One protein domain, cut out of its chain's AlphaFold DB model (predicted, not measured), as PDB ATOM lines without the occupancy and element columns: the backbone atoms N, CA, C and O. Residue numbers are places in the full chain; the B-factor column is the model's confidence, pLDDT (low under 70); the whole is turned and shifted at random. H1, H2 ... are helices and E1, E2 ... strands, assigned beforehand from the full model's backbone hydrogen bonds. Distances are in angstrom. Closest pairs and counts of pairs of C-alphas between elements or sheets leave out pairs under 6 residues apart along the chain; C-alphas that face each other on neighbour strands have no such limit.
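Overview. This is residues 146 to 342 of the 343 residues of an uncharacterized protein of Asanoa hainanensis (UniProt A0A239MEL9). With little regular structure, an antiparallel sheet, E6-E5-E11-E10-E9-E8-E1-E7, curls like part of a barrel round E3 and E4 of sheet E2-E3-E4, with H1 packed on E8 and E9. Two helices and eleven strands hold 78 of 197 printed residues, mostly strand. It is compact, C-alpha radius of gyration 15.5 A, 46 by 42 by 33 A.

Along the chain. From C-alpha 146 at (106.336, 93.453, 158.809) come E1, residues 146-150; E2, 173-178; E3, 185-192, 20.3 A; H1, 197-206; E4, 212-216; E5, 226-230; E6, 236-238; E7, 263-269; E8, 283-286; E9, 307-313; H2, 314-317; E10, 324-330; and E11, 335-341, ending with C-alpha 341 at (112.618, 81.169, 143.124).

Arrangement. In hairpin E10-E11, N 326 and O 339 are within hydrogen-bond range, 2.8 A. E4 and E6 come closest at C-alphas 214 and 236, 5.2 A. H1, with 4 of 6 O i to N i+4 pairs in range, and H2 are on the large sheet.

Size, cuts and confidence. The printed part has no cut; E1-E2, E6-E7, E7-E8 and E8-E9 are long links; residues 153-164, 223 and 250-258 are under pLDDT 70.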
ATOM      1  N   TYR A 146     105.438  93.483 157.664       98.31
ATOM      2  CA  TYR A 146     106.336  93.453 158.809       98.31
ATOM      3  C   TYR A 146     107.658  92.817 158.400       98.31
ATOM      4  O   TYR A 146     107.690  91.932 157.543       98.31
ATOM      5  N   GLN A 147     108.748  93.258 159.018       97.62
ATOM      6  CA  GLN A 147     110.031  92.578 158.884       97.62
ATOM      7  C   GLN A 147     109.950  91.186 159.514       97.62
ATOM      8  O   GLN A 147     109.313  91.007 160.555       97.62
ATOM      9  N   LEU A 148     110.624  90.213 158.910       97.56
ATOM     10  CA  LEU A 148     111.005  88.986 159.600       97.56
ATOM     11  C   LEU A 148     112.483  89.109 159.952       97.56
ATOM     12  O   LEU A 148     113.319  89.216 159.064       97.56
ATOM     13  N   VAL A 149     112.784  89.160 161.247       95.94
ATOM     14  CA  VAL A 149     114.137  89.423 161.751       95.94
ATOM     15  C   VAL A 149     114.713  88.175 162.391       95.94
ATOM     16  O   VAL A 149     113.989  87.420 163.048       95.94
ATOM     17  N   VAL A 150     116.017  87.970 162.218       93.69
ATOM     18  CA  VAL A 150     116.748  86.893 162.887       93.69
ATOM     19  C   VAL A 150     116.613  87.060 164.399       93.69
ATOM     20  O   VAL A 150     116.825  88.138 164.952       93.69
ATOM     21  N   MET A 151     116.222  85.985 165.078       90.06
ATOM     22  CA  MET A 151     116.181  85.948 166.530       90.06
ATOM     23  C   MET A 151     117.606  85.881 167.068       90.06
ATOM     24  O   MET A 151     118.306  84.894 166.844       90.06
ATOM     25  N   GLU A 152     118.018  86.900 167.818       78.38
ATOM     26  CA  GLU A 152     119.270  86.851 168.568       78.38
ATOM     27  C   GLU A 152     119.181  85.747 169.631       78.38
ATOM     28  O   GLU A 152     118.289  85.743 170.484       78.38
ATOM     29  N   THR A 153     120.094  84.779 169.572       64.06
ATOM     30  CA  THR A 153     120.217  83.740 170.595       64.06
ATOM     31  C   THR A 153     121.618  83.778 171.182       64.06
ATOM     32  O   THR A 153     122.585  83.533 170.469       64.06
ATOM     33  N   ASP A 154     121.729  83.981 172.498       50.16
ATOM     34  CA  ASP A 154     123.000  83.931 173.251       50.16
ATOM     35  C   ASP A 154     123.622  82.518 173.332       50.16
ATOM     36  O   ASP A 154     124.553  82.266 174.099       50.16
ATOM     37  N   VAL A 155     123.078  81.555 172.588       54.34
ATOM     38  CA  VAL A 155     123.454  80.145 172.634       54.34
ATOM     39  C   VAL A 155     124.115  79.802 171.306       54.34
ATOM     40  O   VAL A 155     123.548  80.090 170.254       54.34
ATOM     41  N   GLU A 156     125.300  79.181 171.351       53.66
ATOM     42  CA  GLU A 156     125.910  78.583 170.156       53.66
ATOM     43  C   GLU A 156     124.878  77.711 169.419       53.66
ATOM     44  O   GLU A 156     124.047  77.089 170.091       53.66
ATOM     45  N   PRO A 157     124.921  77.625 168.074       53.94
ATOM     46  CA  PRO A 157     123.981  76.810 167.318       53.94
ATOM     47  C   PRO A 157     124.044  75.354 167.795       53.94
ATOM     48  O   PRO A 157     124.926  74.577 167.425       53.94
ATOM     49  N   VAL A 158     123.103  74.978 168.661       53.56
ATOM     50  CA  VAL A 158     122.914  73.594 169.085       53.56
ATOM     51  C   VAL A 158     122.405  72.836 167.867       53.56
ATOM     52  O   VAL A 158     121.616  73.374 167.085       53.56
ATOM     53  N   LYS A 159     122.854  71.584 167.690       58.06
ATOM     54  CA  LYS A 159     122.303  70.704 166.651       58.06
ATOM     55  C   LYS A 159     120.777  70.798 166.679       58.06
ATOM     56  O   LYS A 159     120.203  70.664 167.760       58.06
ATOM     57  N   PRO A 160     120.134  71.034 165.531       60.62
ATOM     58  CA  PRO A 160     118.729  71.374 165.533       60.62
ATOM     59  C   PRO A 160     117.930  70.164 166.037       60.62
ATOM     60  O   PRO A 160     117.972  69.077 165.459       60.62
ATOM     61  N   GLU A 161     117.253  70.340 167.173       63.06
ATOM     62  CA  GLU A 161     116.352  69.330 167.721       63.06
ATOM     63  C   GLU A 161     115.056  69.314 166.909       63.06
ATOM     64  O   GLU A 161     114.603  70.337 166.384       63.06
ATOM     65  N   VAL A 162     114.480  68.129 166.772       66.31
ATOM     66  CA  VAL A 162     113.227  67.897 166.059       66.31
ATOM     67  C   VAL A 162     112.053  68.266 166.973       66.31
ATOM     68  O   VAL A 162     112.106  67.979 168.166       66.31
ATOM     69  N   ASP A 163     111.003  68.890 166.424       66.69
ATOM     70  CA  ASP A 163     109.828  69.361 167.183       66.69
ATOM     71  C   ASP A 163     110.186  70.315 168.336       66.69
ATOM     72  O   ASP A 163     109.658  70.217 169.449       66.69
ATOM     73  N   GLN A 164     111.081  71.270 168.062       67.12
ATOM     74  CA  GLN A 164     111.428  72.312 169.026       67.12
ATOM     75  C   GLN A 164     110.171  73.021 169.555       67.12
ATOM     76  O   GLN A 164     109.253  73.328 168.779       67.12
ATOM     77  N   PRO A 165     110.118  73.316 170.868       71.94
ATOM     78  CA  PRO A 165     109.013  74.065 171.434       71.94
ATOM     79  C   PRO A 165     108.904  75.430 170.754       71.94
ATOM     80  O   PRO A 165     109.890  76.033 170.335       71.94
ATOM     81  N   ARG A 166     107.671  75.929 170.667       81.81
ATOM     82  CA  ARG A 166     107.405  77.280 170.174       81.81
ATOM     83  C   ARG A 166     108.052  78.277 171.127       81.81
ATOM     84  O   ARG A 166     107.702  78.331 172.302       81.81
ATOM     85  N   ASP A 167     108.966  79.061 170.591       82.81
ATOM     86  CA  ASP A 167     109.841  79.985 171.314       82.81
ATOM     87  C   ASP A 167     109.650  81.443 170.868       82.81
ATOM     88  O   ASP A 167     110.449  82.310 171.209       82.81
ATOM     89  N   GLY A 168     108.588  81.717 170.104       86.00
ATOM     90  CA  GLY A 168     108.336  83.023 169.490       86.00
ATOM     91  C   GLY A 168     108.894  83.168 168.072       86.00
ATOM     92  O   GLY A 168     108.622  84.180 167.424       86.00
ATOM     93  N   SER A 169     109.607  82.161 167.554       92.56
ATOM     94  CA  SER A 169     109.916  82.095 166.126       92.56
ATOM     95  C   SER A 169     108.647  81.892 165.297       92.56
ATOM     96  O   SER A 169     107.722  81.172 165.683       92.56
ATOM     97  N   VAL A 170     108.626  82.498 164.120       96.12
ATOM     98  CA  VAL A 170     107.627  82.261 163.076       96.12
ATOM     99  C   VAL A 170     108.218  81.511 161.891       96.12
ATOM    100  O   VAL A 170     107.460  81.012 161.078       96.12
ATOM    101  N   SER A 171     109.541  81.374 161.797       94.75
ATOM    102  CA  SER A 171     110.203  80.601 160.743       94.75
ATOM    103  C   SER A 171     111.448  79.885 161.265       94.75
ATOM    104  O   SER A 171     111.957  80.213 162.339       94.75
ATOM    105  N   GLY A 172     111.940  78.906 160.504       90.19
ATOM    106  CA  GLY A 172     113.241  78.276 160.741       90.19
ATOM    107  C   GLY A 172     113.244  77.157 161.786       90.19
ATOM    108  O   GLY A 172     114.307  76.731 162.226       90.19
ATOM    109  N   ARG A 173     112.078  76.639 162.200       90.12
ATOM    110  CA  ARG A 173     112.010  75.474 163.106       90.12
ATOM    111  C   ARG A 173     111.934  74.151 162.355       90.12
ATOM    112  O   ARG A 173     111.110  74.007 161.450       90.12
ATOM    113  N   LEU A 174     112.699  73.161 162.813       88.25
ATOM    114  CA  LEU A 174     112.562  71.769 162.385       88.25
ATOM    115  C   LEU A 174     111.243  71.152 162.848       88.25
ATOM    116  O   LEU A 174     110.824  71.331 163.993       88.25
ATOM    117  N   ARG A 175     110.637  70.348 161.975       87.31
ATOM    118  CA  ARG A 175     109.457  69.529 162.270       87.31
ATOM    119  C   ARG A 175     109.834  68.070 162.518       87.31
ATOM    120  O   ARG A 175     110.799  67.568 161.950       87.31
ATOM    121  N   GLY A 176     108.994  67.381 163.291       83.38
ATOM    122  CA  GLY A 176     108.951  65.928 163.508       83.38
ATOM    123  C   GLY A 176     108.759  65.093 162.259       83.38
ATOM    124  O   GLY A 176     109.166  63.936 162.196       83.38
ATOM    125  N   SER A 177     108.124  65.687 161.256       87.81
ATOM    126  CA  SER A 177     107.831  65.057 159.978       87.81
ATOM    127  C   SER A 177     108.992  65.194 158.995       87.81
ATOM    128  O   SER A 177     109.615  66.255 158.901       87.81
ATOM    129  N   THR A 178     109.194  64.168 158.177       89.00
ATOM    130  CA  THR A 178     110.144  64.173 157.062       89.00
ATOM    131  C   THR A 178     109.437  64.354 155.720       89.00
ATOM    132  O   THR A 178     108.234  64.120 155.579       89.00
ATOM    133  N   CYS A 179     110.188  64.802 154.715       88.50
ATOM    134  CA  CYS A 179     109.711  64.874 153.343       88.50
ATOM    135  C   CYS A 179     109.465  63.453 152.809       88.50
ATOM    136  O   CYS A 179     110.396  62.646 152.808       88.50
ATOM    137  N   PRO A 180     108.275  63.133 152.273       87.12
ATOM    138  CA  PRO A 180     107.973  61.790 151.772       87.12
ATOM    139  C   PRO A 180     108.730  61.422 150.486       87.12
ATOM    140  O   PRO A 180     108.587  60.305 149.998       87.12
ATOM    141  N   TRP A 181     109.505  62.344 149.899       86.56
ATOM    142  CA  TRP A 181     110.273  62.084 148.679       86.56
ATOM    143  C   TRP A 181     111.772  61.925 148.917       86.56
ATOM    144  O   TRP A 181     112.388  61.065 148.292       86.56
ATOM    145  N   CYS A 182     112.364  62.754 149.781       85.38
ATOM    146  CA  CYS A 182     113.807  62.752 150.038       85.38
ATOM    147  C   CYS A 182     114.178  62.384 151.478       85.38
ATOM    148  O   CYS A 182     115.362  62.347 151.791       85.38
ATOM    149  N   GLU A 183     113.191  62.145 152.350       87.69
ATOM    150  CA  GLU A 183     113.356  61.814 153.776       87.69
ATOM    151  C   GLU A 183     114.063  62.872 154.636       87.69
ATOM    152  O   GLU A 183     114.129  62.722 155.854       87.69
ATOM    153  N   SER A 184     114.509  63.985 154.051       85.81
ATOM    154  CA  SER A 184     115.029  65.129 154.797       85.81
ATOM    155  C   SER A 184     113.972  65.704 155.734       85.81
ATOM    156  O   SER A 184     112.771  65.682 155.442       85.81
ATOM    157  N   SER A 185     114.427  66.274 156.846       87.31
ATOM    158  CA  SER A 185     113.552  66.958 157.792       87.31
ATOM    159  C   SER A 185     112.788  68.101 157.122       87.31
ATOM    160  O   SER A 185     113.339  68.842 156.302       87.31
ATOM    161  N   LEU A 186     111.513  68.244 157.482       90.38
ATOM    162  CA  LEU A 186     110.718  69.397 157.078       90.38
ATOM    163  C   LEU A 186     110.968  70.575 158.014       90.38
ATOM    164  O   LEU A 186     111.210  70.406 159.209       90.38
ATOM    165  N   TRP A 187     110.844  71.772 157.459       91.38
ATOM    166  CA  TRP A 187     110.990  73.031 158.172       91.38
ATOM    167  C   TRP A 187     109.663  73.757 158.223       91.38
ATOM    168  O   TRP A 187     108.836  73.617 157.329       91.38
ATOM    169  N   THR A 188     109.466  74.547 159.263       94.12
ATOM    170  CA  THR A 188     108.392  75.533 159.333       94.12
ATOM    171  C   THR A 188     108.833  76.762 158.546       94.12
ATOM    172  O   THR A 188     109.714  77.483 159.014       94.12
ATOM    173  N   VAL A 189     108.245  76.997 157.367       95.81
ATOM    174  CA  VAL A 189     108.514  78.226 156.602       95.81
ATOM    175  C   VAL A 189     107.809  79.413 157.248       95.81
ATOM    176  O   VAL A 189     108.432  80.452 157.423       95.81
ATOM    177  N   LEU A 190     106.557  79.244 157.686       97.81
ATOM    178  CA  LEU A 190     105.825  80.242 158.464       97.81
ATOM    179  C   LEU A 190     104.931  79.575 159.512       97.81
ATOM    180  O   LEU A 190     104.261  78.586 159.230       97.81
ATOM    181  N   ASP A 191     104.887  80.152 160.706       97.62
ATOM    182  CA  ASP A 191     103.990  79.788 161.795       97.62
ATOM    183  C   ASP A 191     103.369  81.032 162.423       97.62
ATOM    184  O   ASP A 191     104.012  81.772 163.166       97.62
ATOM    185  N   LEU A 192     102.100  81.250 162.099       98.12
ATOM    186  CA  LEU A 192     101.368  82.470 162.381       98.12
ATOM    187  C   LEU A 192     100.256  82.192 163.380       98.12
ATOM    188  O   LEU A 192      99.324  81.431 163.110       98.12
ATOM    189  N   ASP A 193     100.346  82.844 164.533       96.75
ATOM    190  CA  ASP A 193      99.319  82.817 165.563       96.75
ATOM    191  C   ASP A 193      98.507  84.120 165.508       96.75
ATOM    192  O   ASP A 193      99.074  85.185 165.755       96.75
ATOM    193  N   PRO A 194      97.194  84.081 165.211       96.12
ATOM    194  CA  PRO A 194      96.372  85.288 165.115       96.12
ATOM    195  C   PRO A 194      96.159  85.993 166.467       96.12
ATOM    196  O   PRO A 194      95.504  87.032 166.508       96.12
ATOM    197  N   SER A 195      96.675  85.457 167.580       95.88
ATOM    198  CA  SER A 195      96.785  86.219 168.831       95.88
ATOM    199  C   SER A 195      97.858  87.316 168.771       95.88
ATOM    200  O   SER A 195      97.739  88.302 169.500       95.88
ATOM    201  N   ASP A 196      98.855  87.199 167.884       97.38
ATOM    202  CA  ASP A 196      99.723  88.317 167.520       97.38
ATOM    203  C   ASP A 196      98.969  89.229 166.531       97.38
ATOM    204  O   ASP A 196      98.614  88.785 165.431       97.38
ATOM    205  N   PRO A 197      98.715  90.508 166.872       97.56
ATOM    206  CA  PRO A 197      97.958  91.415 166.010       97.56
ATOM    207  C   PRO A 197      98.608  91.628 164.636       97.56
ATOM    208  O   PRO A 197      97.901  91.930 163.677       97.56
ATOM    209  N   ARG A 198      99.928  91.446 164.519       98.00
ATOM    210  CA  ARG A 198     100.669  91.582 163.257       98.00
ATOM    211  C   ARG A 198     100.363  90.414 162.323       98.00
ATOM    212  O   ARG A 198     100.006  90.622 161.166       98.00
ATOM    213  N   ALA A 199     100.393  89.190 162.854       98.00
ATOM    214  CA  ALA A 199      99.978  87.995 162.123       98.00
ATOM    215  C   ALA A 199      98.485  88.047 161.756       98.00
ATOM    216  O   ALA A 199      98.116  87.738 160.624       98.00
ATOM    217  N   ALA A 200      97.627  88.500 162.677       97.88
ATOM    218  CA  ALA A 200      96.200  88.675 162.411       97.88
ATOM    219  C   ALA A 200      95.933  89.671 161.272       97.88
ATOM    220  O   ALA A 200      95.082  89.412 160.422       97.88
ATOM    221  N   ALA A 201      96.667  90.789 161.231       97.56
ATOM    222  CA  ALA A 201      96.515  91.803 160.192       97.56
ATOM    223  C   ALA A 201      96.867  91.263 158.795       97.56
ATOM    224  O   ALA A 201      96.155  91.554 157.835       97.56
ATOM    225  N   VAL A 202      97.908  90.430 158.692       98.00
ATOM    226  CA  VAL A 202      98.312  89.791 157.428       98.00
ATOM    227  C   VAL A 202      97.363  88.663 157.019       98.00
ATOM    228  O   VAL A 202      97.066  88.510 155.838       98.00
ATOM    229  N   LEU A 203      96.824  87.900 157.973       98.00
ATOM    230  CA  LEU A 203      95.880  86.817 157.681       98.00
ATOM    231  C   LEU A 203      94.461  87.309 157.362       98.00
ATOM    232  O   LEU A 203      93.723  86.602 156.673       98.00
ATOM    233  N   ALA A 204      94.064  88.500 157.814       96.69
ATOM    234  CA  ALA A 204      92.695  88.997 157.671       96.69
ATOM    235  C   ALA A 204      92.154  88.991 156.221       96.69
ATOM    236  O   ALA A 204      91.041  88.489 156.028       96.69
ATOM    237  N   PRO A 205      92.891  89.454 155.185       94.94
ATOM    238  CA  PRO A 205      92.413  89.432 153.798       94.94
ATOM    239  C   PRO A 205      92.179  88.015 153.264       94.94
ATOM    240  O   PRO A 205      91.307  87.796 152.428       94.94
ATOM    241  N   THR A 206      92.915  87.035 153.792       96.56
ATOM    242  CA  THR A 206      92.811  85.631 153.380       96.56
ATOM    243  C   THR A 206      91.530  84.959 153.887       96.56
ATOM    244  O   THR A 206      91.141  83.901 153.385       96.56
ATOM    245  N   GLY A 207      90.883  85.533 154.909       96.31
ATOM    246  CA  GLY A 207      89.765  84.926 155.634       96.31
ATOM    247  C   GLY A 207      90.164  83.809 156.609       96.31
ATOM    248  O   GLY A 207      89.282  83.167 157.179       96.31
ATOM    249  N   TRP A 208      91.460  83.550 156.808       97.12
ATOM    250  CA  TRP A 208      91.954  82.559 157.763       97.12
ATOM    251  C   TRP A 208      91.837  83.073 159.204       97.12
ATOM    252  O   TRP A 208      92.292  84.169 159.518       97.12
ATOM    253  N   THR A 209      91.235  82.286 160.103       93.62
ATOM    254  CA  THR A 209      90.935  82.718 161.487       93.62
ATOM    255  C   THR A 209      91.643  81.904 162.569       93.62
ATOM    256  O   THR A 209      91.452  82.160 163.755       93.62
ATOM    257  N   GLY A 210      92.400  80.878 162.183       95.62
ATOM    258  CA  GLY A 210      93.137  80.013 163.100       95.62
ATOM    259  C   GLY A 210      94.635  80.261 163.041       95.62
ATOM    260  O   GLY A 210      95.118  81.092 162.275       95.62
ATOM    261  N   ARG A 211      95.382  79.479 163.815       96.69
ATOM    262  CA  ARG A 211      96.827  79.363 163.622       96.69
ATOM    263  C   ARG A 211      97.117  78.826 162.217       96.69
ATOM    264  O   ARG A 211      96.302  78.074 161.682       96.69
ATOM    265  N   LEU A 212      98.226  79.224 161.612       98.19
ATOM    266  CA  LEU A 212      98.658  78.746 160.299       98.19
ATOM    267  C   LEU A 212     100.131  78.355 160.377       98.19
ATOM    268  O   LEU A 212     100.980  79.223 160.511       98.19
ATOM    269  N   GLU A 213     100.425  77.064 160.279       97.06
ATOM    270  CA  GLU A 213     101.780  76.511 160.308       97.06
ATOM    271  C   GLU A 213     102.066  75.821 158.968       97.06
ATOM    272  O   GLU A 213     101.645  74.683 158.720       97.06
ATOM    273  N   VAL A 214     102.768  76.531 158.085       97.62
ATOM    274  CA  VAL A 214     103.158  76.068 156.752       97.62
ATOM    275  C   VAL A 214     104.562  75.478 156.806       97.62
ATOM    276  O   VAL A 214     105.496  76.088 157.331       97.62
ATOM    277  N   ALA A 215     104.706  74.278 156.260       94.88
ATOM    278  CA  ALA A 215     105.960  73.565 156.165       94.88
ATOM    279  C   ALA A 215     106.586  73.727 154.775       94.88
ATOM    280  O   ALA A 215     105.905  74.044 153.805       94.88
ATOM    281  N   THR A 216     107.888  73.480 154.682       93.25
ATOM    282  CA  THR A 216     108.609  73.340 153.418       93.25
ATOM    283  C   THR A 216     109.707  72.283 153.527       93.25
ATOM    284  O   THR A 216     110.153  71.926 154.623       93.25
ATOM    285  N   CYS A 217     110.148  71.774 152.380       89.94
ATOM    286  CA  CYS A 217     111.354  70.966 152.261       89.94
ATOM    287  C   CYS A 217     112.394  71.746 151.455       89.94
ATOM    288  O   CYS A 217     112.245  71.862 150.242       89.94
ATOM    289  N   TYR A 218     113.483  72.182 152.091       84.50
ATOM    290  CA  TYR A 218     114.575  72.917 151.432       84.50
ATOM    291  C   TYR A 218     115.355  72.133 150.367       84.50
ATOM    292  O   TYR A 218     116.289  72.674 149.802       84.50
ATOM    293  N   PHE A 219     115.017  70.869 150.101       81.38
ATOM    294  CA  PHE A 219     115.616  70.090 149.007       81.38
ATOM    295  C   PHE A 219     114.639  69.860 147.857       81.38
ATOM    296  O   PHE A 219     115.008  69.860 146.687       81.38
ATOM    297  N   CYS A 220     113.373  69.613 148.189       82.31
ATOM    298  CA  CYS A 220     112.366  69.263 147.197       82.31
ATOM    299  C   CYS A 220     111.581  70.469 146.686       82.31
ATOM    300  O   CYS A 220     110.988  70.374 145.619       82.31
ATOM    301  N   ASN A 221     111.565  71.572 147.435       81.94
ATOM    302  CA  ASN A 221     110.870  72.796 147.051       81.94
ATOM    303  C   ASN A 221     111.692  73.675 146.093       81.94
ATOM    304  O   ASN A 221     111.156  74.639 145.577       81.94
ATOM    305  N   CYS A 222     112.965  73.362 145.831       70.31
ATOM    306  CA  CYS A 222     113.919  74.272 145.177       70.31
ATOM    307  C   CYS A 222     113.657  74.595 143.698       70.31
ATOM    308  O   CYS A 222     114.462  75.292 143.092       70.31
ATOM    309  N   TYR A 223     112.597  74.067 143.083       69.81
ATOM    310  CA  TYR A 223     112.376  74.215 141.640       69.81
ATOM    311  C   TYR A 223     110.892  74.371 141.261       69.81
ATOM    312  O   TYR A 223     110.484  73.944 140.180       69.81
ATOM    313  N   GLY A 224     110.066  74.943 142.144       81.19
ATOM    314  CA  GLY A 224     108.701  75.364 141.806       81.19
ATOM    315  C   GLY A 224     107.715  75.309 142.972       81.19
ATOM    316  O   GLY A 224     108.107  75.252 144.137       81.19
ATOM    317  N   THR A 225     106.420  75.293 142.641       92.00
ATOM    318  CA  THR A 225     105.344  75.355 143.635       92.00
ATOM    319  C   THR A 225     105.073  73.997 144.272       92.00
ATOM    320  O   THR A 225     104.708  73.032 143.592       92.00
ATOM    321  N   VAL A 226     105.134  73.937 145.600       94.12
ATOM    322  CA  VAL A 226     104.691  72.787 146.391       94.12
ATOM    323  C   VAL A 226     103.413  73.122 147.149       94.12
ATOM    324  O   VAL A 226     103.358  74.090 147.908       94.12
ATOM    325  N   PHE A 227     102.383  72.286 146.996       96.38
ATOM    326  CA  PHE A 227     101.111  72.437 147.699       96.38
ATOM    327  C   PHE A 227     101.048  71.600 148.977       96.38
ATOM    328  O   PHE A 227     101.486  70.443 149.027       96.38
ATOM    329  N   TRP A 228     100.405  72.172 149.990       96.94
ATOM    330  CA  TRP A 228     100.241  71.600 151.318       96.94
ATOM    331  C   TRP A 228      98.776  71.645 151.750       96.94
ATOM    332  O   TRP A 228      98.119  72.678 151.628       96.94
ATOM    333  N   SER A 229      98.261  70.537 152.277       97.62
ATOM    334  CA  SER A 229      96.929  70.480 152.892       97.62
ATOM    335  C   SER A 229      96.997  70.939 154.340       97.62
ATOM    336  O   SER A 229      97.917  70.546 155.050       97.62
ATOM    337  N   ILE A 230      96.039  71.752 154.786       97.94
ATOM    338  CA  ILE A 230      96.032  72.324 156.136       97.94
ATOM    339  C   ILE A 230      94.943  71.672 156.996       97.94
ATOM    340  O   ILE A 230      93.740  71.830 156.744       97.94
ATOM    341  N   ASP A 231      95.365  70.988 158.059       96.50
ATOM    342  CA  ASP A 231      94.491  70.327 159.029       96.50
ATOM    343  C   ASP A 231      93.653  71.331 159.842       96.50
ATOM    344  O   ASP A 231      93.874  72.544 159.800       96.50
ATOM    345  N   SER A 232      92.677  70.843 160.615       94.44
ATOM    346  CA  SER A 232      91.808  71.680 161.458       94.44
ATOM    347  C   SER A 232      92.550  72.496 162.523       94.44
ATOM    348  O   SER A 232      92.013  73.506 162.974       94.44
ATOM    349  N   ALA A 233      93.747  72.066 162.930       94.62
ATOM    350  CA  ALA A 233      94.604  72.766 163.885       94.62
ATOM    351  C   ALA A 233      95.500  73.825 163.216       94.62
ATOM    352  O   ALA A 233      96.205  74.552 163.916       94.62
ATOM    353  N   GLY A 234      95.459  73.924 161.885       95.88
ATOM    354  CA  GLY A 234      96.243  74.875 161.110       95.88
ATOM    355  C   GLY A 234      97.607  74.364 160.675       95.88
ATOM    356  O   GLY A 234      98.385  75.144 160.134       95.88
ATOM    357  N   ARG A 235      97.916  73.084 160.895       96.06
ATOM    358  CA  ARG A 235      99.192  72.493 160.496       96.06
ATOM    359  C   ARG A 235      99.107  71.937 159.091       96.06
ATOM    360  O   ARG A 235      98.122  71.305 158.714       96.06
ATOM    361  N   SER A 236     100.168  72.162 158.341       96.19
ATOM    362  CA  SER A 236     100.294  71.700 156.968       96.19
ATOM    363  C   SER A 236     100.948  70.318 156.855       96.19
ATOM    364  O   SER A 236     101.870  69.972 157.604       96.19
ATOM    365  N   GLU A 237     100.492  69.549 155.872       94.75
ATOM    366  CA  GLU A 237     101.080  68.292 155.401       94.75
ATOM    367  C   GLU A 237     101.197  68.329 153.874       94.75
ATOM    368  O   GLU A 237     100.385  68.970 153.200       94.75
ATOM    369  N   LEU A 238     102.213  67.671 153.309       93.44
ATOM    370  CA  LEU A 238     102.438  67.693 151.863       93.44
ATOM    371  C   LEU A 238     101.209  67.139 151.127       93.44
ATOM    372  O   LEU A 238     100.765  66.024 151.401       93.44
ATOM    373  N   SER A 239     100.676  67.892 150.162       93.62
ATOM    374  CA  SER A 239      99.520  67.437 149.393       93.62
ATOM    375  C   SER A 239      99.931  66.419 148.332       93.62
ATOM    376  O   SER A 239     100.399  66.779 147.256       93.62
ATOM    377  N   ALA A 240      99.690  65.135 148.597       88.81
ATOM    378  CA  ALA A 240      99.903  64.078 147.605       88.81
ATOM    379  C   ALA A 240      98.966  64.192 146.385       88.81
ATOM    380  O   ALA A 240      99.274  63.659 145.321       88.81
ATOM    381  N   ALA A 241      97.819  64.865 146.532       91.31
ATOM    382  CA  ALA A 241      96.851  65.051 145.453       91.31
ATOM    383  C   ALA A 241      97.285  66.133 144.453       91.31
ATOM    384  O   ALA A 241      97.015  66.014 143.260       91.31
ATOM    385  N   HIS A 242      97.961  67.172 144.949       92.38
ATOM    386  CA  HIS A 242      98.218  68.397 144.186       92.38
ATOM    387  C   HIS A 242      99.695  68.638 143.898       92.38
ATOM    388  O   HIS A 242     100.026  69.482 143.071       92.38
ATOM    389  N   THR A 243     100.577  67.873 144.534       88.88
ATOM    390  CA  THR A 243     102.017  68.008 144.364       88.88
ATOM    391  C   THR A 243     102.613  66.710 143.838       88.88
ATOM    392  O   THR A 243     102.392  65.628 144.384       88.88
ATOM    393  N   LYS A 244     103.412  66.817 142.775       84.88
ATOM    394  CA  LYS A 244     104.144  65.687 142.197       84.88
ATOM    395  C   LYS A 244     105.585  65.692 142.677       84.88
ATOM    396  O   LYS A 244     106.190  66.752 142.793       84.88
ATOM    397  N   ARG A 245     106.135  64.494 142.894       84.19
ATOM    398  CA  ARG A 245     107.566  64.317 143.149       84.19
ATOM    399  C   ARG A 245     108.353  64.879 141.956       84.19
ATOM    400  O   ARG A 245     108.108  64.413 140.842       84.19
ATOM    401  N   PRO A 246     109.282  65.821 142.171       80.31
ATOM    402  CA  PRO A 246     110.094  66.351 141.090       80.31
ATOM    403  C   PRO A 246     110.931  65.268 140.396       80.31
ATOM    404  O   PRO A 246     111.504  64.394 141.051       80.31
ATOM    405  N   GLU A 247     111.007  65.328 139.065       80.19
ATOM    406  CA  GLU A 247     111.670  64.304 138.239       80.19
ATOM    407  C   GLU A 247     113.193  64.264 138.438       80.19
ATOM    408  O   GLU A 247     113.798  63.202 138.318       80.19
ATOM    409  N   TYR A 248     113.809  65.397 138.797       73.50
ATOM    410  CA  TYR A 248     115.254  65.505 139.037       73.50
ATOM    411  C   TYR A 248     115.711  64.845 140.349       73.50
ATOM    412  O   TYR A 248     116.912  64.685 140.569       73.50
ATOM    413  N   LEU A 249     114.787  64.471 141.242       72.75
ATOM    414  CA  LEU A 249     115.146  63.811 142.494       72.75
ATOM    415  C   LEU A 249     115.596  62.372 142.216       72.75
ATOM    416  O   LEU A 249     114.778  61.491 141.922       72.75
ATOM    417  N   ALA A 250     116.896  62.120 142.377       68.50
ATOM    418  CA  ALA A 250     117.473  60.779 142.360       68.50
ATOM    419  C   ALA A 250     116.866  59.872 143.454       68.50
ATOM    420  O   ALA A 250     116.185  60.338 144.374       68.50
ATOM    421  N   GLU A 251     117.109  58.561 143.365       64.69
ATOM    422  CA  GLU A 251     116.829  57.612 144.452       64.69
ATOM    423  C   GLU A 251     117.763  57.917 145.645       64.69
ATOM    424  O   GLU A 251     118.893  57.454 145.701       64.69
ATOM    425  N   GLN A 252     117.283  58.811 146.518       61.41
ATOM    426  CA  GLN A 252     117.722  59.212 147.865       61.41
ATOM    427  C   GLN A 252     119.210  59.126 148.258       61.41
ATOM    428  O   GLN A 252     119.783  58.059 148.460       61.41
ATOM    429  N   VAL A 253     119.740  60.288 148.652       56.38
ATOM    430  CA  VAL A 253     120.587  60.404 149.846       56.38
ATOM    431  C   VAL A 253     119.911  61.438 150.745       56.38
ATOM    432  O   VAL A 253     119.690  62.567 150.308       56.38
ATOM    433  N   ALA A 254     119.531  61.053 151.965       59.22
ATOM    434  CA  ALA A 254     119.036  62.003 152.956       59.22
ATOM    435  C   ALA A 254     120.132  63.044 153.211       59.22
ATOM    436  O   ALA A 254     121.223  62.706 153.672       59.22
ATOM    437  N   ALA A 255     119.868  64.297 152.858       62.31
ATOM    438  CA  ALA A 255     120.806  65.372 153.125       62.31
ATOM    439  C   ALA A 255     120.817  65.712 154.622       62.31
ATOM    440  O   ALA A 255     119.783  65.614 155.295       62.31
ATOM    441  N   GLU A 256     121.986  66.096 155.140       62.34
ATOM    442  CA  GLU A 256     122.108  66.510 156.537       62.34
ATOM    443  C   GLU A 256     121.184  67.709 156.826       62.34
ATOM    444  O   GLU A 256     121.005  68.570 155.958       62.34
ATOM    445  N   PRO A 257     120.572  67.780 158.024       64.44
ATOM    446  CA  PRO A 257     119.763  68.928 158.403       64.44
ATOM    447  C   PRO A 257     120.617  70.200 158.359       64.44
ATOM    448  O   PRO A 257     121.592  70.318 159.100       64.44
ATOM    449  N   VAL A 258     120.242  71.148 157.502       69.44
ATOM    450  CA  VAL A 258     120.892  72.462 157.432       69.44
ATOM    451  C   VAL A 258     120.455  73.273 158.643       69.44
ATOM    452  O   VAL A 258     119.267  73.501 158.814       69.44
ATOM    453  N   THR A 259     121.369  73.718 159.498       75.38
ATOM    454  CA  THR A 259     121.001  74.682 160.542       75.38
ATOM    455  C   THR A 259     120.645  76.006 159.875       75.38
ATOM    456  O   THR A 259     121.489  76.585 159.198       75.38
ATOM    457  N   VAL A 260     119.416  76.479 160.076       84.69
ATOM    458  CA  VAL A 260     118.983  77.809 159.636       84.69
ATOM    459  C   VAL A 260     118.653  78.684 160.837       84.69
ATOM    460  O   VAL A 260     118.272  78.200 161.907       84.69
ATOM    461  N   ASN A 261     118.783  79.986 160.639       89.88
ATOM    462  CA  ASN A 261     118.337  81.024 161.539       89.88
ATOM    463  C   ASN A 261     116.836  80.892 161.804       89.88
ATOM    464  O   ASN A 261     116.034  80.559 160.927       89.88
ATOM    465  N   ARG A 262     116.450  81.200 163.041       91.56
ATOM    466  CA  ARG A 262     115.046  81.352 163.423       91.56
ATOM    467  C   ARG A 262     114.653  82.804 163.236       91.56
ATOM    468  O   ARG A 262     115.373  83.687 163.693       91.56
ATOM    469  N   LEU A 263     113.509  83.044 162.605       95.38
ATOM    470  CA  LEU A 263     112.997  84.396 162.383       95.38
ATOM    471  C   LEU A 263     111.800  84.670 163.289       95.38
ATOM    472  O   LEU A 263     110.996  83.768 163.533       95.38
ATOM    473  N   THR A 264     111.640  85.909 163.740       97.00
ATOM    474  CA  THR A 264     110.441  86.404 164.435       97.00
ATOM    475  C   THR A 264     109.882  87.645 163.737       97.00
ATOM    476  O   THR A 264     110.545  88.246 162.892       97.00
ATOM    477  N   ILE A 265     108.646  88.029 164.061       97.81
ATOM    478  CA  ILE A 265     108.021  89.224 163.486       97.81
ATOM    479  C   ILE A 265     108.644  90.461 164.144       97.81
ATOM    480  O   ILE A 265     108.606  90.602 165.370       97.81
ATOM    481  N   GLY A 266     109.187  91.359 163.327       96.75
ATOM    482  CA  GLY A 266     109.783  92.628 163.731       96.75
ATOM    483  C   GLY A 266     108.832  93.818 163.586       96.75
ATOM    484  O   GLY A 266     107.612  93.706 163.771       96.75
ATOM    485  N   GLU A 267     109.422  94.969 163.271       96.88
ATOM    486  CA  GLU A 267     108.725  96.240 163.079       96.88
ATOM    487  C   GLU A 267     107.948  96.288 161.747       96.88
ATOM    488  O   GLU A 267     108.253  95.534 160.811       96.88
ATOM    489  N   PRO A 268     106.941  97.176 161.626       96.88
ATOM    490  CA  PRO A 268     106.296  97.461 160.347       96.88
ATOM    491  C   PRO A 268     107.303  97.943 159.291       96.88
ATOM    492  O   PRO A 268     108.217  98.710 159.595       96.88
ATOM    493  N   ARG A 269     107.091  97.557 158.031       93.38
ATOM    494  CA  ARG A 269     107.815  98.086 156.859       93.38
ATOM    495  C   ARG A 269     106.830  98.504 155.766       93.38
ATOM    496  O   ARG A 269     105.651  98.155 155.829       93.38
ATOM    497  N   GLY A 270     107.300  99.254 154.770       92.25
ATOM    498  CA  GLY A 270     106.474  99.608 153.614       92.25
ATOM    499  C   GLY A 270     105.999  98.351 152.881       92.25
ATOM    500  O   GLY A 270     106.753  97.386 152.751       92.25
ATOM    501  N   ALA A 271     104.747  98.346 152.413       93.50
ATOM    502  CA  ALA A 271     104.138  97.163 151.799       93.50
ATOM    503  C   ALA A 271     104.902  96.667 150.560       93.50
ATOM    504  O   ALA A 271     104.864  95.483 150.273       93.50
ATOM    505  N   HIS A 272     105.637  97.545 149.879       92.12
ATOM    506  CA  HIS A 272     106.439  97.234 148.693       92.12
ATOM    507  C   HIS A 272     107.946  97.239 149.001       92.12
ATOM    508  O   HIS A 272     108.763  97.371 148.106       92.12
ATOM    509  N   SER A 273     108.332  97.170 150.280       90.88
ATOM    510  CA  SER A 273     109.738  97.213 150.707       90.88
ATOM    511  C   SER A 273     110.379  95.828 150.836       90.88
ATOM    512  O   SER A 273     111.430  95.741 151.470       90.88
ATOM    513  N   ALA A 274     109.733  94.742 150.404       92.44
ATOM    514  CA  ALA A 274     110.349  93.415 150.441       92.44
ATOM    515  C   ALA A 274     111.606  93.389 149.558       92.44
ATOM    516  O   ALA A 274     111.715  94.182 148.631       92.44
ATOM    517  N   SER A 275     112.561  92.514 149.871       92.81
ATOM    518  CA  SER A 275     113.704  92.262 148.991       92.81
ATOM    519  C   SER A 275     114.002  90.775 149.003       92.81
ATOM    520  O   SER A 275     114.062  90.189 150.077       92.81
ATOM    521  N   ALA A 276     114.145  90.146 147.847       92.56
ATOM    522  CA  ALA A 276     114.490  88.733 147.736       92.56
ATOM    523  C   ALA A 276     116.001  88.492 147.565       92.56
ATOM    524  O   ALA A 276     116.439  87.346 147.495       92.56
ATOM    525  N   TRP A 277     116.790  89.569 147.538       89.50
ATOM    526  CA  TRP A 277     118.203  89.557 147.153       89.50
ATOM    527  C   TRP A 277     119.168  89.734 148.326       89.50
ATOM    528  O   TRP A 277     120.307  89.273 148.263       89.50
ATOM    529  N   TYR A 278     118.725  90.384 149.407       87.69
ATOM    530  CA  TYR A 278     119.601  90.800 150.504       87.69
ATOM    531  C   TYR A 278     119.091  90.362 151.880       87.69
ATOM    532  O   TYR A 278     117.901  90.115 152.088       87.69
ATOM    533  N   GLU A 279     120.013  90.308 152.841       91.19
ATOM    534  CA  GLU A 279     119.706  90.140 154.265       91.19
ATOM    535  C   GLU A 279     118.788  91.277 154.764       91.19
ATOM    536  O   GLU A 279     118.897  92.433 154.349       91.19
ATOM    537  N   GLY A 280     117.846  90.948 155.645       93.12
ATOM    538  CA  GLY A 280     116.734  91.809 156.050       93.12
ATOM    539  C   GLY A 280     115.607  91.880 155.012       93.12
ATOM    540  O   GLY A 280     114.684  92.702 155.135       93.12
ATOM    541  N   GLY A 281     115.668  91.045 153.978       93.88
ATOM    542  CA  GLY A 281     114.726  91.001 152.870       93.88
ATOM    543  C   GLY A 281     113.398  90.317 153.195       93.88
ATOM    544  O   GLY A 281     112.366  90.678 152.621       93.88
ATOM    545  N   SER A 282     113.385  89.391 154.158       97.25
ATOM    546  CA  SER A 282     112.194  88.623 154.535       97.25
ATOM    547  C   SER A 282     111.067  89.496 155.091       97.25
ATOM    548  O   SER A 282     111.269  90.435 155.877       97.25
ATOM    549  N   THR A 283     109.836  89.162 154.699       97.62
ATOM    550  CA  THR A 283     108.635  89.917 155.066       97.62
ATOM    551  C   THR A 283     107.466  89.014 155.414       97.62
ATOM    552  O   THR A 283     107.274  87.935 154.855       97.62
ATOM    553  N   LEU A 284     106.641  89.498 156.338       98.56
ATOM    554  CA  LEU A 284     105.295  88.992 156.561       98.56
ATOM    555  C   LEU A 284     104.299  90.024 156.027       98.56
ATOM    556  O   LEU A 284     104.287  91.158 156.504       98.56
ATOM    557  N   GLY A 285     103.451  89.626 155.083       98.00
ATOM    558  CA  GLY A 285     102.537  90.514 154.366       98.00
ATOM    559  C   GLY A 285     103.235  91.398 153.330       98.00
ATOM    560  O   GLY A 285     104.385  91.165 152.963       98.00
ATOM    561  N   GLY A 286     102.526  92.423 152.861       96.38
ATOM    562  CA  GLY A 286     102.973  93.291 151.776       96.38
ATOM    563  C   GLY A 286     102.901  92.617 150.414       96.38
ATOM    564  O   GLY A 286     102.148  91.664 150.216       96.38
ATOM    565  N   GLN A 287     103.700  93.133 149.489       95.69
ATOM    566  CA  GLN A 287     103.970  92.558 148.185       95.69
ATOM    567  C   GLN A 287     105.249  91.719 148.227       95.69
ATOM    568  O   GLN A 287     106.188  92.076 148.949       95.69
ATOM    569  N   PRO A 288     105.296  90.620 147.463       96.00
ATOM    570  CA  PRO A 288     106.534  89.903 147.204       96.00
ATOM    571  C   PRO A 288     107.488  90.745 146.348       96.00
ATOM    572  O   PRO A 288     107.048  91.512 145.493       96.00
ATOM    573  N   ASP A 289     108.785  90.549 146.561       94.62
ATOM    574  CA  ASP A 289     109.822  90.905 145.594       94.62
ATOM    575  C   ASP A 289     110.196  89.641 144.816       94.62
ATOM    576  O   ASP A 289     110.568  88.638 145.429       94.62
ATOM    577  N   TRP A 290     110.021  89.641 143.497       94.38
ATOM    578  CA  TRP A 290     110.191  88.449 142.666       94.38
ATOM    579  C   TRP A 290     111.603  88.382 142.097       94.38
ATOM    580  O   TRP A 290     112.110  89.350 141.545       94.38
ATOM    581  N   ILE A 291     112.221  87.209 142.192       92.81
ATOM    582  CA  ILE A 291     113.542  86.958 141.610       92.81
ATOM    583  C   ILE A 291     113.421  86.617 140.119       92.81
ATOM    584  O   ILE A 291     114.245  87.008 139.296       92.81
ATOM    585  N   GLN A 292     112.399  85.834 139.782       91.88
ATOM    586  CA  GLN A 292     112.071  85.404 138.427       91.88
ATOM    587  C   GLN A 292     110.751  86.069 138.006       91.88
ATOM    588  O   GLN A 292     110.380  87.119 138.523       91.88
ATOM    589  N   ASP A 293     110.002  85.458 137.088       90.25
ATOM    590  CA  ASP A 293     108.658  85.935 136.767       90.25
ATOM    591  C   ASP A 293     107.756  85.885 138.005       90.25
ATOM    592  O   ASP A 293     107.785  84.929 138.788       90.25
ATOM    593  N   TRP A 294     106.889  86.884 138.162       92.25
ATOM    594  CA  TRP A 294     105.878  86.856 139.210       92.25
ATOM    595  C   TRP A 294     104.977  85.627 139.063       92.25
ATOM    596  O   TRP A 294     104.459  85.324 137.982       92.25
ATOM    597  N   ASN A 295     104.749  84.911 140.166       93.25
ATOM    598  CA  ASN A 295     103.974  83.675 140.138       93.25
ATOM    599  C   ASN A 295     103.042  83.549 141.345       93.25
ATOM    600  O   ASN A 295     103.377  82.943 142.359       93.25
ATOM    601  N   TYR A 296     101.829  84.086 141.217       96.19
ATOM    602  CA  TYR A 296     100.757  83.854 142.183       96.19
ATOM    603  C   TYR A 296     100.060  82.524 141.869       96.19
ATOM    604  O   TYR A 296      99.302  82.456 140.892       96.19
ATOM    605  N   PRO A 297     100.267  81.458 142.664       96.31
ATOM    606  CA  PRO A 297      99.708  80.157 142.344       96.31
ATOM    607  C   PRO A 297      98.180  80.198 142.395       96.31
ATOM    608  O   PRO A 297      97.572  80.790 143.291       96.31
ATOM    609  N   ALA A 298      97.544  79.523 141.441       97.00
ATOM    610  CA  ALA A 298      96.127  79.205 141.521       97.00
ATOM    611  C   ALA A 298      95.920  77.991 142.433       97.00
ATOM    612  O   ALA A 298      96.694  77.033 142.410       97.00
ATOM    613  N   CYS A 299      94.844  78.001 143.216       97.94
ATOM    614  CA  CYS A 299      94.454  76.850 144.010       97.94
ATOM    615  C   CYS A 299      94.141  75.662 143.077       97.94
ATOM    616  O   CYS A 299      93.268  75.790 142.214       97.94
ATOM    617  N   PRO A 300      94.777  74.494 143.258       97.31
ATOM    618  CA  PRO A 300      94.624  73.357 142.350       97.31
ATOM    619  C   PRO A 300      93.230  72.710 142.406       97.31
ATOM    620  O   PRO A 300      92.866  71.962 141.504       97.31
ATOM    621  N   GLU A 301      92.424  73.006 143.431       97.50
ATOM    622  CA  GLU A 301      91.060  72.473 143.559       97.50
ATOM    623  C   GLU A 301      89.998  73.322 142.863       97.50
ATOM    624  O   GLU A 301      89.036  72.779 142.321       97.50
ATOM    625  N   CYS A 302      90.141  74.648 142.894       97.25
ATOM    626  CA  CYS A 302      89.094  75.569 142.441       97.25
ATOM    627  C   CYS A 302      89.564  76.581 141.387       97.25
ATOM    628  O   CYS A 302      88.747  77.335 140.864       97.25
ATOM    629  N   GLY A 303      90.865  76.635 141.091       96.38
ATOM    630  CA  GLY A 303      91.472  77.555 140.129       96.38
ATOM    631  C   GLY A 303      91.578  79.010 140.595       96.38
ATOM    632  O   GLY A 303      92.047  79.849 139.835       96.38
ATOM    633  N   THR A 304      91.155  79.339 141.821       96.25
ATOM    634  CA  THR A 304      91.225  80.717 142.341       96.25
ATOM    635  C   THR A 304      92.650  81.059 142.769       96.25
ATOM    636  O   THR A 304      93.256  80.284 143.509       96.25
ATOM    637  N   THR A 305      93.163  82.228 142.376       97.38
ATOM    638  CA  THR A 305      94.477  82.732 142.807       97.38
ATOM    639  C   THR A 305      94.586  82.748 144.337       97.38
ATOM    640  O   THR A 305      93.684  83.222 145.037       97.38
ATOM    641  N   MET A 306      95.669  82.206 144.886       98.44
ATOM    642  CA  MET A 306      95.889  82.131 146.332       98.44
ATOM    643  C   MET A 306      96.328  83.495 146.892       98.44
ATOM    644  O   MET A 306      96.867  84.319 146.160       98.44
ATOM    645  N   HIS A 307      96.074  83.761 148.178       98.62
ATOM    646  CA  HIS A 307      96.557  84.990 148.816       98.62
ATOM    647  C   HIS A 307      98.009  84.820 149.235       98.62
ATOM    648  O   HIS A 307      98.343  83.803 149.843       98.62
ATOM    649  N   TYR A 308      98.834  85.820 148.963       98.69
ATOM    650  CA  TYR A 308     100.194  85.911 149.466       98.69
ATOM    651  C   TYR A 308     100.195  86.208 150.970       98.69
ATOM    652  O   TYR A 308      99.395  87.005 151.466       98.69
ATOM    653  N   VAL A 309     101.083  85.538 151.700       98.62
ATOM    654  CA  VAL A 309     101.219  85.646 153.158       98.62
ATOM    655  C   VAL A 309     102.553  86.276 153.547       98.62
ATOM    656  O   VAL A 309     102.602  87.030 154.511       98.62
ATOM    657  N   GLY A 310     103.633  85.987 152.829       98.12
ATOM    658  CA  GLY A 310     104.965  86.499 153.143       98.12
ATOM    659  C   GLY A 310     106.057  85.760 152.379       98.12
ATOM    660  O   GLY A 310     105.794  84.717 151.770       98.12
ATOM    661  N   GLN A 311     107.275  86.292 152.448       97.62
ATOM    662  CA  GLN A 311     108.465  85.700 151.851       97.62
ATOM    663  C   GLN A 311     109.546  85.478 152.904       97.62
ATOM    664  O   GLN A 311     109.757  86.309 153.790       97.62
ATOM    665  N   VAL A 312     110.248  84.356 152.777       96.81
ATOM    666  CA  VAL A 312     111.420  84.014 153.582       96.81
ATOM    667  C   VAL A 312     112.609  83.838 152.649       96.81
ATOM    668  O   VAL A 312     112.619  82.942 151.803       96.81
ATOM    669  N   VAL A 313     113.593  84.711 152.797       95.06
ATOM    670  CA  VAL A 313     114.746  84.842 151.905       95.06
ATOM    671  C   VAL A 313     115.891  83.980 152.417       95.06
ATOM    672  O   VAL A 313     116.137  83.927 153.620       95.06
ATOM    673  N   GLY A 314     116.603  83.314 151.506       91.94
ATOM    674  CA  GLY A 314     117.780  82.507 151.826       91.94
ATOM    675  C   GLY A 314     118.808  83.304 152.625       91.94
ATOM    676  O   GLY A 314     119.199  82.882 153.707       91.94
ATOM    677  N   ALA A 315     119.131  84.526 152.200       92.00
ATOM    678  CA  ALA A 315     120.078  85.393 152.907       92.00
ATOM    679  C   ALA A 315     119.775  85.583 154.413       92.00
ATOM    680  O   ALA A 315     120.705  85.748 155.197       92.00
ATOM    681  N   ASP A 316     118.505  85.495 154.838       92.94
ATOM    682  CA  ASP A 316     118.110  85.569 156.253       92.94
ATOM    683  C   ASP A 316     118.188  84.222 156.989       92.94
ATOM    684  O   ASP A 316     118.246  84.182 158.220       92.94
ATOM    685  N   LEU A 317     118.167  83.105 156.260       89.25
ATOM    686  CA  LEU A 317     118.155  81.750 156.803       89.25
ATOM    687  C   LEU A 317     119.553  81.227 157.119       89.25
ATOM    688  O   LEU A 317     119.738  80.642 158.179       89.25
ATOM    689  N   ALA A 318     120.528  81.377 156.230       85.44
ATOM    690  CA  ALA A 318     121.900  80.949 156.491       85.44
ATOM    691  C   ALA A 318     122.883  81.551 155.483       85.44
ATOM    692  O   ALA A 318     122.523  81.881 154.349       85.44
ATOM    693  N   GLU A 319     124.153  81.616 155.889       79.62
ATOM    694  CA  GLU A 319     125.263  81.989 155.011       79.62
ATOM    695  C   GLU A 319     125.268  81.072 153.771       79.62
ATOM    696  O   GLU A 319     125.220  79.847 153.899       79.62
ATOM    697  N   TYR A 320     125.306  81.671 152.577       78.12
ATOM    698  CA  TYR A 320     125.267  80.992 151.270       78.12
ATOM    699  C   TYR A 320     123.951  80.302 150.890       78.12
ATOM    700  O   TYR A 320     123.938  79.514 149.944       78.12
ATOM    701  N   THR A 321     122.844  80.570 151.586       84.38
ATOM    702  CA  THR A 321     121.536  80.129 151.081       84.38
ATOM    703  C   THR A 321     120.948  81.163 150.127       84.38
ATOM    704  O   THR A 321     120.846  82.343 150.446       84.38
ATOM    705  N   GLU A 322     120.597  80.699 148.931       87.25
ATOM    706  CA  GLU A 322     120.110  81.513 147.813       87.25
ATOM    707  C   GLU A 322     118.584  81.447 147.685       87.25
ATOM    708  O   GLU A 322     117.925  80.522 148.184       87.25
ATOM    709  N   GLY A 323     118.028  82.392 146.930       92.25
ATOM    710  CA  GLY A 323     116.623  82.404 146.554       92.25
ATOM    711  C   GLY A 323     115.659  82.821 147.666       92.25
ATOM    712  O   GLY A 323     116.051  83.216 148.765       92.25
ATOM    713  N   ALA A 324     114.364  82.708 147.383       95.12
ATOM    714  CA  ALA A 324     113.297  83.082 148.306       95.12
ATOM    715  C   ALA A 324     112.135  82.087 148.277       95.12
ATOM    716  O   ALA A 324     111.796  81.525 147.236       95.12
ATOM    717  N   HIS A 325     111.523  81.876 149.443       96.06
ATOM    718  CA  HIS A 325     110.323  81.068 149.634       96.06
ATOM    719  C   HIS A 325     109.113  81.977 149.819       96.06
ATOM    720  O   HIS A 325     109.003  82.651 150.842       96.06
ATOM    721  N   TYR A 326     108.173  81.944 148.883       97.94
ATOM    722  CA  TYR A 326     106.931  82.709 148.937       97.94
ATOM    723  C   TYR A 326     105.798  81.811 149.415       97.94
ATOM    724  O   TYR A 326     105.572  80.726 148.872       97.94
ATOM    725  N   VAL A 327     105.074  82.250 150.441       98.50
ATOM    726  CA  VAL A 327     104.005  81.465 151.060       98.50
ATOM    727  C   VAL A 327     102.650  82.026 150.661       98.50
ATOM    728  O   VAL A 327     102.389  83.217 150.816       98.50
ATOM    729  N   PHE A 328     101.760  81.143 150.213       98.69
ATOM    730  CA  PHE A 328     100.393  81.480 149.833       98.69
ATOM    731  C   PHE A 328      99.379  80.601 150.550       98.69
ATOM    732  O   PHE A 328      99.664  79.455 150.898       98.69
ATOM    733  N   VAL A 329      98.156  81.105 150.708       98.56
ATOM    734  CA  VAL A 329      97.045  80.363 151.309       98.56
ATOM    735  C   VAL A 329      95.741  80.549 150.536       98.56
ATOM    736  O   VAL A 329      95.393  81.634 150.063       98.56
ATOM    737  N   HIS A 330      94.977  79.466 150.434       98.50
ATOM    738  CA  HIS A 330      93.598  79.470 149.975       98.50
ATOM    739  C   HIS A 330      92.705  78.868 151.052       98.50
ATOM    740  O   HIS A 330      92.563  77.650 151.175       98.50
ATOM    741  N   THR A 331      92.091  79.752 151.834       97.88
ATOM    742  CA  THR A 331      91.252  79.391 152.979       97.88
ATOM    743  C   THR A 331      90.089  78.456 152.629       97.88
ATOM    744  O   THR A 331      89.925  77.471 153.349       97.88
ATOM    745  N   PRO A 332      89.309  78.671 151.543       97.75
ATOM    746  CA  PRO A 332      88.164  77.811 151.231       97.75
ATOM    747  C   PRO A 332      88.519  76.329 151.044       97.75
ATOM    748  O   PRO A 332      87.823  75.474 151.586       97.75
ATOM    749  N   CYS A 333      89.615  76.027 150.338       98.25
ATOM    750  CA  CYS A 333      90.094  74.648 150.142       98.25
ATOM    751  C   CYS A 333      91.092  74.190 151.214       98.25
ATOM    752  O   CYS A 333      91.541  73.052 151.179       98.25
ATOM    753  N   ARG A 334      91.456  75.061 152.165       98.06
ATOM    754  CA  ARG A 334      92.478  74.796 153.192       98.06
ATOM    755  C   ARG A 334      93.801  74.299 152.604       98.06
ATOM    756  O   ARG A 334      94.393  73.341 153.100       98.06
ATOM    757  N   LEU A 335      94.264  74.972 151.556       98.38
ATOM    758  CA  LEU A 335      95.550  74.688 150.929       98.38
ATOM    759  C   LEU A 335      96.522  75.837 151.173       98.38
ATOM    760  O   LEU A 335      96.132  77.003 151.104       98.38
ATOM    761  N   ALA A 336      97.785  75.500 151.404       98.38
ATOM    762  CA  ALA A 336      98.905  76.416 151.266       98.38
ATOM    763  C   ALA A 336      99.732  76.042 150.034       98.38
ATOM    764  O   ALA A 336      99.736  74.888 149.603       98.38
ATOM    765  N   ALA A 337     100.432  77.021 149.482       97.94
ATOM    766  CA  ALA A 337     101.459  76.815 148.478       97.94
ATOM    767  C   ALA A 337     102.748  77.468 148.964       97.94
ATOM    768  O   ALA A 337     102.708  78.547 149.556       97.94
ATOM    769  N   VAL A 338     103.871  76.799 148.732       97.56
ATOM    770  CA  VAL A 338     105.198  77.385 148.892       97.56
ATOM    771  C   VAL A 338     105.831  77.390 147.512       97.56
ATOM    772  O   VAL A 338     106.014  76.332 146.919       97.56
ATOM    773  N   GLU A 339     106.102  78.578 146.998       95.62
ATOM    774  CA  GLU A 339     106.854  78.788 145.764       95.62
ATOM    775  C   GLU A 339     108.300  79.092 146.133       95.62
ATOM    776  O   GLU A 339     108.545  79.822 147.093       95.62
ATOM    777  N   TYR A 340     109.252  78.544 145.388       94.50
ATOM    778  CA  TYR A 340     110.651  78.943 145.490       94.50
ATOM    779  C   TYR A 340     111.126  79.530 144.172       94.50
ATOM    780  O   TYR A 340     110.868  78.951 143.118       94.50
ATOM    781  N   GLN A 341     111.872  80.626 144.253       94.06
ATOM    782  CA  GLN A 341     112.618  81.169 143.124       94.06
ATOM    783  C   GLN A 341     114.095  81.249 143.480       94.06
ATOM    784  O   GLN A 341     114.446  81.635 144.596       94.06
ATOM    785  N   GLN A 342     114.944  80.860 142.532       90.69
ATOM    786  CA  GLN A 342     116.393  80.884 142.685       90.69
ATOM    787  C   GLN A 342     116.954  82.198 142.141       90.69
ATOM    788  O   GLN A 342     116.658  82.534 140.991       90.69
TER     789      GLN A 342